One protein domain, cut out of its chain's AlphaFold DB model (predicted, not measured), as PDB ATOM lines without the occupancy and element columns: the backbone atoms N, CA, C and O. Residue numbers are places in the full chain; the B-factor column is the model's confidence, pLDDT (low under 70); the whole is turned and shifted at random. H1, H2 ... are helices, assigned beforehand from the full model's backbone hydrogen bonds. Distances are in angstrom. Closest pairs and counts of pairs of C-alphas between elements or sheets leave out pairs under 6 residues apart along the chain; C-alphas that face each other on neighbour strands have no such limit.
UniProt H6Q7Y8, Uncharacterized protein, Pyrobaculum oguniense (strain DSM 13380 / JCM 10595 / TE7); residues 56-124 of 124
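AT A GLANCE: This is residues 56 to 124 of the 124 residues of an uncharacterized protein of Pyrobaculum oguniense (strain DSM 13380 / JCM 10595 / TE7) (UniProt H6Q7Y8). Three helices, H3, H4 and H5, make an up-and-down bundle, their centres set as a triangle, and a pair of crossed helices, H1 and H2, packs on one side of it. H2 covers H4 at a steep angle, and H1 packs on H2 at one end of the longest axis, with H5 toward the other end. The printed part has 69 residues with five named helices, in the order H1, H2, H3, H4, H5, and no named strand; its class is all helix. It is compact, with a radius of gyration of the C-alphas of 11.2 A, and its C-alphas span 33 by 23 by 18 A along their three main axes.

HOW THE PARTS SIT: Begin with H3, residues 83 to 94, which with H5, residues 111 to 122, is one of the two longest helices. Look at Ala 92 and Thr 118, the closest C-alphas of H3 and H5, 4.8 A apart: the two helices touch and run the same way at a shallow tilt of 23 degrees. Between them in the chain comes H4, residues 99 to 108. H3 and H4 are a helical hairpin: they touch and run opposite ways at a shallow tilt of 19 degrees, and their closest C-alphas, those of Ala 92 and Val 102, are 6.7 A apart. H4 and H5 are a helical hairpin too, opposite ways at a shallow tilt of 25 degrees; H5 touches H4 with residues 111 to 114 alone, and the closest C-alphas are those of Leu 105 and Leu 114, 6.3 A apart. These three form a bundle, up and down, in which each helix runs against the one before it in the chain. H4 is the hub, touching three other helices. The third is H2, residues 69 to 79, which runs the same way as H4 at a steep tilt of 46 degrees; look for their closest C-alphas at Arg 79 and Val 106, 6.8 A apart. H2 is close to H3 but not clearly touching it, with C-alphas 79 and 85 at 7.9 A. Farther out find H1, residues 57 to 63, which touches H2: the closest C-alphas are those of Cys 63 and Pro 69, 4.7 A apart, and the helices run opposite ways at a steep tilt of 62 degrees. H1 is close to H4 but not clearly touching it, with C-alphas 62 and 99 at 7.0 A, and the two are about perpendicular, at 82 degrees. H1 is apart from H3 and H5, and H2 is apart from H5. In H1, H2, H3, H4 and H5 every O i to N i+4 pair is within hydrogen-bond range.

IN THESE COORDINATES: Find C-alpha 83 at (-31.350, 16.491, -11.370); from there H3 runs 16.3 A to C-alpha 94. H5, 17.3 A from first to last C-alpha, ends at C-alpha 122, at (-44.067, -2.160, -12.573). H4 covers 14.4 A from Val 99 to Lys 108, and H2 covers 15.3 A from Pro 69 to Arg 79. H1, of 9.9 A, begins at C-alpha 57, at (-44.012, 23.652, -22.819), and ends at Cys 63.

THE WHOLE: The two C-alphas farthest apart are those of Leu 70 and Met 123, at 33.0 A. The printed part runs from residue 56 to residue 124, the chain's last, and has no cut. The four links between the helices are tight, from the 2 residues between H4 and H5 to the 5 between H1 and H2. The mean pLDDT of the printed part is 92.0, and residue 124 is the one printed residue under 70.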
ATOM      1  N   ARG A  56     -40.936  25.998 -20.674       90.56
ATOM      2  CA  ARG A  56     -40.931  24.526 -20.689       90.56
ATOM      3  C   ARG A  56     -42.325  24.020 -21.070       90.56
ATOM      4  O   ARG A  56     -43.126  23.770 -20.167       90.56
ATOM      5  N   PRO A  57     -42.661  23.977 -22.369       91.06
ATOM      6  CA  PRO A  57     -44.012  23.652 -22.819       91.06
ATOM      7  C   PRO A  57     -44.465  22.261 -22.353       91.06
ATOM      8  O   PRO A  57     -45.627  22.089 -22.010       91.06
ATOM      9  N   GLU A  58     -43.542  21.320 -22.175       91.88
ATOM     10  CA  GLU A  58     -43.827  19.957 -21.715       91.88
ATOM     11  C   GLU A  58     -44.436  19.949 -20.305       91.88
ATOM     12  O   GLU A  58     -45.344  19.181 -19.996       91.88
ATOM     13  N   TYR A  59     -43.965  20.842 -19.430       94.00
ATOM     14  CA  TYR A  59     -44.513  20.976 -18.077       94.00
ATOM     15  C   TYR A  59     -45.888  21.628 -18.101       94.00
ATOM     16  O   TYR A  59     -46.719  21.348 -17.243       94.00
ATOM     17  N   TRP A  60     -46.118  22.529 -19.055       92.38
ATOM     18  CA  TRP A  60     -47.427  23.134 -19.235       92.38
ATOM     19  C   TRP A  60     -48.437  22.095 -19.722       92.38
ATOM     20  O   TRP A  60     -49.515  21.991 -19.140       92.38
ATOM     21  N   ASP A  61     -48.057  21.283 -20.707       91.31
ATOM     22  CA  ASP A  61     -48.911  20.236 -21.262       91.31
ATOM     23  C   ASP A  61     -49.308  19.193 -20.218       91.31
ATOM     24  O   ASP A  61     -50.474  18.814 -20.158       91.31
ATOM     25  N   LEU A  62     -48.389  18.808 -19.327       92.19
ATOM     26  CA  LEU A  62     -48.699  17.929 -18.193       92.19
ATOM     27  C   LEU A  62     -49.708  18.552 -17.216       92.19
ATOM     28  O   LEU A  62     -50.542  17.857 -16.643       92.19
ATOM     29  N   CYS A  63     -49.629  19.861 -16.997       93.00
ATOM     30  CA  CYS A  63     -50.415  20.547 -15.977       93.00
ATOM     31  C   CYS A  63     -51.770  21.074 -16.477       93.00
ATOM     32  O   CYS A  63     -52.599  21.450 -15.645       93.00
ATOM     33  N   ARG A  64     -51.991  21.170 -17.796       89.25
ATOM     34  CA  ARG A  64     -53.120  21.913 -18.395       89.25
ATOM     35  C   ARG A  64     -54.504  21.405 -17.981       89.25
ATOM     36  O   ARG A  64     -55.432  22.206 -17.916       89.25
ATOM     37  N   ASP A  65     -54.605  20.114 -17.676       88.75
ATOM     38  CA  ASP A  65     -55.857  19.424 -17.343       88.75
ATOM     39  C   ASP A  65     -56.097  19.318 -15.819       88.75
ATOM     40  O   ASP A  65     -57.097  18.758 -15.374       88.75
ATOM     41  N   LEU A  66     -55.199  19.873 -14.993       89.44
ATOM     42  CA  LEU A  66     -55.353  19.927 -13.536       89.44
ATOM     43  C   LEU A  66     -56.176  21.148 -13.093       89.44
ATOM     44  O   LEU A  66     -56.289  22.138 -13.808       89.44
ATOM     45  N   GLU A  67     -56.680  21.120 -11.856       88.94
ATOM     46  CA  GLU A  67     -57.503  22.198 -11.276       88.94
ATOM     47  C   GLU A  67     -56.812  23.575 -11.303       88.94
ATOM     48  O   GLU A  67     -57.450  24.603 -11.530       88.94
ATOM     49  N   ASN A  68     -55.488  23.611 -11.111       89.69
ATOM     50  CA  ASN A  68     -54.703  24.841 -11.189       89.69
ATOM     51  C   ASN A  68     -53.426  24.648 -12.031       89.69
ATOM     52  O   ASN A  68     -52.336  24.442 -11.475       89.69
ATOM     53  N   PRO A  69     -53.529  24.762 -13.371       90.56
ATOM     54  CA  PRO A  69     -52.424  24.490 -14.289       90.56
ATOM     55  C   PRO A  69     -51.213  25.384 -14.056       90.56
ATOM     56  O   PRO A  69     -50.069  24.942 -14.116       90.56
ATOM     57  N   LEU A  70     -51.454  26.656 -13.730       90.38
ATOM     58  CA  LEU A  70     -50.383  27.619 -13.509       90.38
ATOM     59  C   LEU A  70     -49.622  27.334 -12.212       90.38
ATOM     60  O   LEU A  70     -48.396  27.471 -12.187       90.38
ATOM     61  N   LYS A  71     -50.320  26.932 -11.141       92.00
ATOM     62  CA  LYS A  71     -49.672  26.508  -9.892       92.00
ATOM     63  C   LYS A  71     -48.789  25.285 -10.148       92.00
ATOM     64  O   LYS A  71     -47.621  25.313  -9.764       92.00
ATOM     65  N   CYS A  72     -49.314  24.279 -10.849       93.62
ATOM     66  CA  CYS A  72     -48.564  23.083 -11.229       93.62
ATOM     67  C   CYS A  72     -47.332  23.430 -12.083       93.62
ATOM     68  O   CYS A  72     -46.210  23.093 -11.710       93.62
ATOM     69  N   TYR A  73     -47.494  24.215 -13.152       93.88
ATOM     70  CA  TYR A  73     -46.382  24.611 -14.020       93.88
ATOM     71  C   TYR A  73     -45.274  25.336 -13.244       93.88
ATOM     72  O   TYR A  73     -44.090  25.003 -13.353       93.88
ATOM     73  N   ARG A  74     -45.644  26.313 -12.402       93.12
ATOM     74  CA  ARG A  74     -44.682  27.056 -11.573       93.12
ATOM     75  C   ARG A  74     -43.964  26.145 -10.583       93.12
ATOM     76  O   ARG A  74     -42.771  26.346 -10.347       93.12
ATOM     77  N   LEU A  75     -44.671  25.170 -10.017       95.06
ATOM     78  CA  LEU A  75     -44.090  24.182  -9.122       95.06
ATOM     79  C   LEU A  75     -43.036  23.341  -9.849       95.06
ATOM     80  O   LEU A  75     -41.901  23.279  -9.376       95.06
ATOM     81  N   LEU A  76     -43.372  22.773 -11.010       95.31
ATOM     82  CA  LEU A  76     -42.454  21.942 -11.794       95.31
ATOM     83  C   LEU A  76     -41.206  22.726 -12.223       95.31
ATOM     84  O   LEU A  76     -40.084  22.272 -12.006       95.31
ATOM     85  N   VAL A  77     -41.369  23.957 -12.723       94.12
ATOM     86  CA  VAL A  77     -40.240  24.839 -13.089       94.12
ATOM     87  C   VAL A  77     -39.338  25.173 -11.890       94.12
ATOM     88  O   VAL A  77     -38.133  25.403 -12.053       94.12
ATOM     89  N   LYS A  78     -39.905  25.243 -10.680       93.94
ATOM     90  CA  LYS A  78     -39.163  25.560  -9.454       93.94
ATOM     91  C   LYS A  78     -38.443  24.336  -8.887       93.94
ATOM     92  O   LYS A  78     -37.275  24.457  -8.526       93.94
ATOM     93  N   ARG A  79     -39.137  23.200  -8.776       93.69
ATOM     94  CA  ARG A  79     -38.669  21.996  -8.074       93.69
ATOM     95  C   ARG A  79     -37.782  21.110  -8.941       93.69
ATOM     96  O   ARG A  79     -36.747  20.664  -8.465       93.69
ATOM     97  N   LEU A  80     -38.100  20.942 -10.225       93.25
ATOM     98  CA  LEU A  80     -37.353  20.071 -11.146       93.25
ATOM     99  C   LEU A  80     -36.059  20.711 -11.684       93.25
ATOM    100  O   LEU A  80     -35.661  20.493 -12.829       93.25
ATOM    101  N   ARG A  81     -35.421  21.560 -10.875       90.88
ATOM    102  CA  ARG A  81     -34.045  22.025 -11.100       90.88
ATOM    103  C   ARG A  81     -33.030  21.040 -10.529       90.88
ATOM    104  O   ARG A  81     -31.905  20.986 -11.014       90.88
ATOM    105  N   ASP A  82     -33.441  20.291  -9.511       91.94
ATOM    106  CA  ASP A  82     -32.695  19.168  -8.966       91.94
ATOM    107  C   ASP A  82     -32.714  18.010  -9.973       91.94
ATOM    108  O   ASP A  82     -33.781  17.565 -10.403       91.94
ATOM    109  N   LYS A  83     -31.522  17.550 -10.370       92.06
ATOM    110  CA  LYS A  83     -31.350  16.491 -11.370       92.06
ATOM    111  C   LYS A  83     -31.868  15.144 -10.879       92.06
ATOM    112  O   LYS A  83     -32.416  14.392 -11.681       92.06
ATOM    113  N   GLU A  84     -31.709  14.837  -9.596       92.25
ATOM    114  CA  GLU A  84     -32.142  13.551  -9.054       92.25
ATOM    115  C   GLU A  84     -33.662  13.494  -8.951       92.25
ATOM    116  O   GLU A  84     -34.282  12.530  -9.398       92.25
ATOM    117  N   LEU A  85     -34.267  14.572  -8.442       94.12
ATOM    118  CA  LEU A  85     -35.721  14.695  -8.388       94.12
ATOM    119  C   LEU A  85     -36.331  14.686  -9.795       94.12
ATOM    120  O   LEU A  85     -37.368  14.068 -10.013       94.12
ATOM    121  N   PHE A  86     -35.676  15.338 -10.761       94.75
ATOM    122  CA  PHE A  86     -36.091  15.313 -12.162       94.75
ATOM    123  C   PHE A  86     -36.039  13.908 -12.767       94.75
ATOM    124  O   PHE A  86     -36.983  13.510 -13.447       94.75
ATOM    125  N   SER A  87     -34.978  13.147 -12.495       95.19
ATOM    126  CA  SER A  87     -34.861  11.766 -12.971       95.19
ATOM    127  C   SER A  87     -35.974  10.880 -12.405       95.19
ATOM    128  O   SER A  87     -36.644  10.186 -13.168       95.19
ATOM    129  N   ALA A  88     -36.219  10.944 -11.092       94.94
ATOM    130  CA  ALA A  88     -37.289  10.178 -10.449       94.94
ATOM    131  C   ALA A  88     -38.683  10.597 -10.956       94.94
ATOM    132  O   ALA A  88     -39.537   9.755 -11.219       94.94
ATOM    133  N   PHE A  89     -38.900  11.898 -11.171       96.25
ATOM    134  CA  PHE A  89     -40.124  12.434 -11.768       96.25
ATOM    135  C   PHE A  89     -40.386  11.875 -13.173       96.25
ATOM    136  O   PHE A  89     -41.499  11.431 -13.459       96.25
ATOM    137  N   LEU A  90     -39.372  11.870 -14.044       94.94
ATOM    138  CA  LEU A  90     -39.512  11.327 -15.395       94.94
ATOM    139  C   LEU A  90     -39.808   9.827 -15.372       94.94
ATOM    140  O   LEU A  90     -40.705   9.384 -16.084       94.94
ATOM    141  N   GLN A  91     -39.108   9.058 -14.536       94.94
ATOM    142  CA  GLN A  91     -39.356   7.620 -14.389       94.94
ATOM    143  C   GLN A  91     -40.789   7.334 -13.914       94.94
ATOM    144  O   GLN A  91     -41.465   6.459 -14.465       94.94
ATOM    145  N   ALA A  92     -41.294   8.123 -12.964       94.94
ATOM    146  CA  ALA A  92     -42.664   7.999 -12.480       94.94
ATOM    147  C   ALA A  92     -43.700   8.280 -13.580       94.94
ATOM    148  O   ALA A  92     -44.670   7.537 -13.708       94.94
ATOM    149  N   LEU A  93     -43.489   9.295 -14.424       94.25
ATOM    150  CA  LEU A  93     -44.381   9.555 -15.561       94.25
ATOM    151  C   LEU A  93     -44.282   8.472 -16.645       94.25
ATOM    152  O   LEU A  93     -45.304   8.005 -17.140       94.25
ATOM    153  N   MET A  94     -43.067   8.042 -16.995       93.38
ATOM    154  CA  MET A  94     -42.836   7.023 -18.028       93.38
ATOM    155  C   MET A  94     -43.402   5.649 -17.650       93.38
ATOM    156  O   MET A  94     -43.767   4.882 -18.535       93.38
ATOM    157  N   SER A  95     -43.521   5.348 -16.355       92.81
ATOM    158  CA  SER A  95     -44.185   4.133 -15.854       92.81
ATOM    159  C   SER A  95     -45.722   4.215 -15.855       92.81
ATOM    160  O   SER A  95     -46.392   3.342 -15.305       92.81
ATOM    161  N   GLY A  96     -46.305   5.256 -16.462       91.25
ATOM    162  CA  GLY A  96     -47.755   5.464 -16.484       91.25
ATOM    163  C   GLY A  96     -48.306   5.985 -15.155       91.25
ATOM    164  O   GLY A  96     -49.470   5.747 -14.822       91.25
ATOM    165  N   GLY A  97     -47.467   6.660 -14.367       91.62
ATOM    166  CA  GLY A  97     -47.876   7.323 -13.140       91.62
ATOM    167  C   GLY A  97     -48.933   8.398 -13.389       91.62
ATOM    168  O   GLY A  97     -48.877   9.140 -14.368       91.62
ATOM    169  N   ASP A  98     -49.890   8.502 -12.470       93.06
ATOM    170  CA  ASP A  98     -50.893   9.561 -12.509       93.06
ATOM    171  C   ASP A  98     -50.227  10.923 -12.263       93.06
ATOM    172  O   ASP A  98     -49.523  11.115 -11.267       93.06
ATOM    173  N   VAL A  99     -50.469  11.877 -13.165       92.81
ATOM    174  CA  VAL A  99     -49.798  13.185 -13.155       92.81
ATOM    175  C   VAL A  99     -50.062  13.932 -11.853       92.81
ATOM    176  O   VAL A  99     -49.140  14.532 -11.303       92.81
ATOM    177  N   LYS A 100     -51.286  13.869 -11.316       93.69
ATOM    178  CA  LYS A 100     -51.627  14.550 -10.062       93.69
ATOM    179  C   LYS A 100     -50.787  14.004  -8.907       93.69
ATOM    180  O   LYS A 100     -50.128  14.777  -8.215       93.69
ATOM    181  N   THR A 101     -50.736  12.682  -8.766       94.25
ATOM    182  CA  THR A 101     -49.949  12.006  -7.724       94.25
ATOM    183  C   THR A 101     -48.455  12.319  -7.845       94.25
ATOM    184  O   THR A 101     -47.792  12.652  -6.862       94.25
ATOM    185  N   VAL A 102     -47.911  12.263  -9.063       95.31
ATOM    186  CA  VAL A 102     -46.494  12.551  -9.324       95.31
ATOM    187  C   VAL A 102     -46.153  14.010  -8.992       95.31
ATOM    188  O   VAL A 102     -45.133  14.281  -8.356       95.31
ATOM    189  N   VAL A 103     -47.015  14.959  -9.366       94.75
ATOM    190  CA  VAL A 103     -46.841  16.385  -9.050       94.75
ATOM    191  C   VAL A 103     -46.893  16.633  -7.538       94.75
ATOM    192  O   VAL A 103     -46.090  17.420  -7.034       94.75
ATOM    193  N   GLU A 104     -47.769  15.948  -6.800       94.69
ATOM    194  CA  GLU A 104     -47.840  16.040  -5.332       94.69
ATOM    195  C   GLU A 104     -46.546  15.554  -4.654       94.69
ATOM    196  O   GLU A 104     -46.064  16.178  -3.702       94.69
ATOM    197  N   LEU A 105     -45.933  14.478  -5.159       95.31
ATOM    198  CA  LEU A 105     -44.637  13.994  -4.664       95.31
ATOM    199  C   LEU A 105     -43.503  14.986  -4.977       95.31
ATOM    200  O   LEU A 105     -42.667  15.277  -4.116       95.31
ATOM    201  N   VAL A 106     -43.521  15.601  -6.166       95.56
ATOM    202  CA  VAL A 106     -42.597  16.696  -6.522       95.56
ATOM    203  C   VAL A 106     -42.809  17.931  -5.636       95.56
ATOM    204  O   VAL A 106     -41.835  18.605  -5.286       95.56
ATOM    205  N   GLU A 107     -44.047  18.237  -5.234       95.00
ATOM    206  CA  GLU A 107     -44.347  19.358  -4.333       95.00
ATOM    207  C   GLU A 107     -43.653  19.195  -2.981       95.00
ATOM    208  O   GLU A 107     -43.037  20.150  -2.476       95.00
ATOM    209  N   LYS A 108     -43.702  17.969  -2.454       94.06
ATOM    210  CA  LYS A 108     -43.036  17.547  -1.217       94.06
ATOM    211  C   LYS A 108     -41.515  17.437  -1.370       94.06
ATOM    212  O   LYS A 108     -40.807  17.509  -0.372       94.06
ATOM    213  N   GLY A 109     -41.007  17.333  -2.600       92.19
ATOM    214  CA  GLY A 109     -39.600  17.020  -2.866       92.19
ATOM    215  C   GLY A 109     -39.248  15.579  -2.489       92.19
ATOM    216  O   GLY A 109     -38.095  15.290  -2.181       92.19
ATOM    217  N   ASP A 110     -40.243  14.694  -2.474       92.94
ATOM    218  CA  ASP A 110     -40.113  13.323  -2.000       92.94
ATOM    219  C   ASP A 110     -39.617  12.406  -3.126       92.94
ATOM    220  O   ASP A 110     -40.388  11.729  -3.809       92.94
ATOM    221  N   LYS A 111     -38.298  12.425  -3.347       93.75
ATOM    222  CA  LYS A 111     -37.632  11.565  -4.336       93.75
ATOM    223  C   LYS A 111     -37.902  10.083  -4.062       93.75
ATOM    224  O   LYS A 111     -38.217   9.344  -4.988       93.75
ATOM    225  N   LYS A 112     -37.801   9.659  -2.800       93.75
ATOM    226  CA  LYS A 112     -37.988   8.256  -2.423       93.75
ATOM    227  C   LYS A 112     -39.428   7.813  -2.684       93.75
ATOM    228  O   LYS A 112     -39.642   6.753  -3.261       93.75
ATOM    229  N   GLY A 113     -40.400   8.665  -2.365       93.75
ATOM    230  CA  GLY A 113     -41.802   8.435  -2.701       93.75
ATOM    231  C   GLY A 113     -42.049   8.316  -4.209       93.75
ATOM    232  O   GLY A 113     -42.841   7.473  -4.622       93.75
ATOM    233  N   LEU A 114     -41.351   9.092  -5.051       94.38
ATOM    234  CA  LEU A 114     -41.420   8.935  -6.516       94.38
ATOM    235  C   LEU A 114     -40.870   7.583  -6.981       94.38
ATOM    236  O   LEU A 114     -41.477   6.942  -7.839       94.38
ATOM    237  N   GLU A 115     -39.749   7.140  -6.420       94.69
ATOM    238  CA  GLU A 115     -39.150   5.841  -6.742       94.69
ATOM    239  C   GLU A 115     -40.069   4.692  -6.308       94.69
ATOM    240  O   GLU A 115     -40.405   3.833  -7.121       94.69
ATOM    241  N   GLU A 116     -40.554   4.709  -5.066       94.38
ATOM    242  CA  GLU A 116     -41.494   3.712  -4.535       94.38
ATOM    243  C   GLU A 116     -42.791   3.664  -5.358       94.38
ATOM    244  O   GLU A 116     -43.263   2.584  -5.730       94.38
ATOM    245  N   TYR A 117     -43.333   4.830  -5.719       94.62
ATOM    246  CA  TYR A 117     -44.503   4.923  -6.585       94.62
ATOM    247  C   TYR A 117     -44.239   4.311  -7.963       94.62
ATOM    248  O   TYR A 117     -45.061   3.538  -8.458       94.62
ATOM    249  N   THR A 118     -43.077   4.591  -8.551       93.69
ATOM    250  CA  THR A 118     -42.644   4.015  -9.832       93.69
ATOM    251  C   THR A 118     -42.547   2.490  -9.750       93.69
ATOM    252  O   THR A 118     -43.134   1.790 -10.574       93.69
ATOM    253  N   TYR A 119     -41.885   1.944  -8.724       91.88
ATOM    254  CA  TYR A 119     -41.784   0.492  -8.525       91.88
ATOM    255  C   TYR A 119     -43.155  -0.174  -8.371       91.88
ATOM    256  O   TYR A 119     -43.396  -1.235  -8.948       91.88
ATOM    257  N   SER A 120     -44.083   0.471  -7.659       90.69
ATOM    258  CA  SER A 120     -45.446  -0.049  -7.481       90.69
ATOM    259  C   SER A 120     -46.225  -0.183  -8.796       90.69
ATOM    260  O   SER A 120     -47.178  -0.960  -8.870       90.69
ATOM    261  N   ARG A 121     -45.831   0.561  -9.840       87.81
ATOM    262  CA  ARG A 121     -46.447   0.500 -11.172       87.81
ATOM    263  C   ARG A 121     -45.921  -0.647 -12.019       87.81
ATOM    264  O   ARG A 121     -46.699  -1.207 -12.777       87.81
ATOM    265  N   PHE A 122     -44.655  -1.023 -11.858       80.75
ATOM    266  CA  PHE A 122     -44.067  -2.160 -12.573       80.75
ATOM    267  C   PHE A 122     -44.483  -3.526 -12.011       80.75
ATOM    268  O   PHE A 122     -44.361  -4.529 -12.702       80.75
ATOM    269  N   MET A 123     -44.953  -3.572 -10.762       72.56
ATOM    270  CA  MET A 123     -45.382  -4.802 -10.077       72.56
ATOM    271  C   MET A 123     -46.869  -5.143 -10.299       72.56
ATOM    272  O   MET A 123     -47.372  -6.083  -9.684       72.56
ATOM    273  N   LYS A 124     -47.581  -4.363 -11.119       58.41
ATOM    274  CA  LYS A 124     -48.973  -4.607 -11.526       58.41
ATOM    275  C   LYS A 124     -49.019  -5.203 -12.923       58.41
ATOM    276  O   LYS A 124     -49.897  -6.065 -13.130       58.41
TER     277      LYS A 124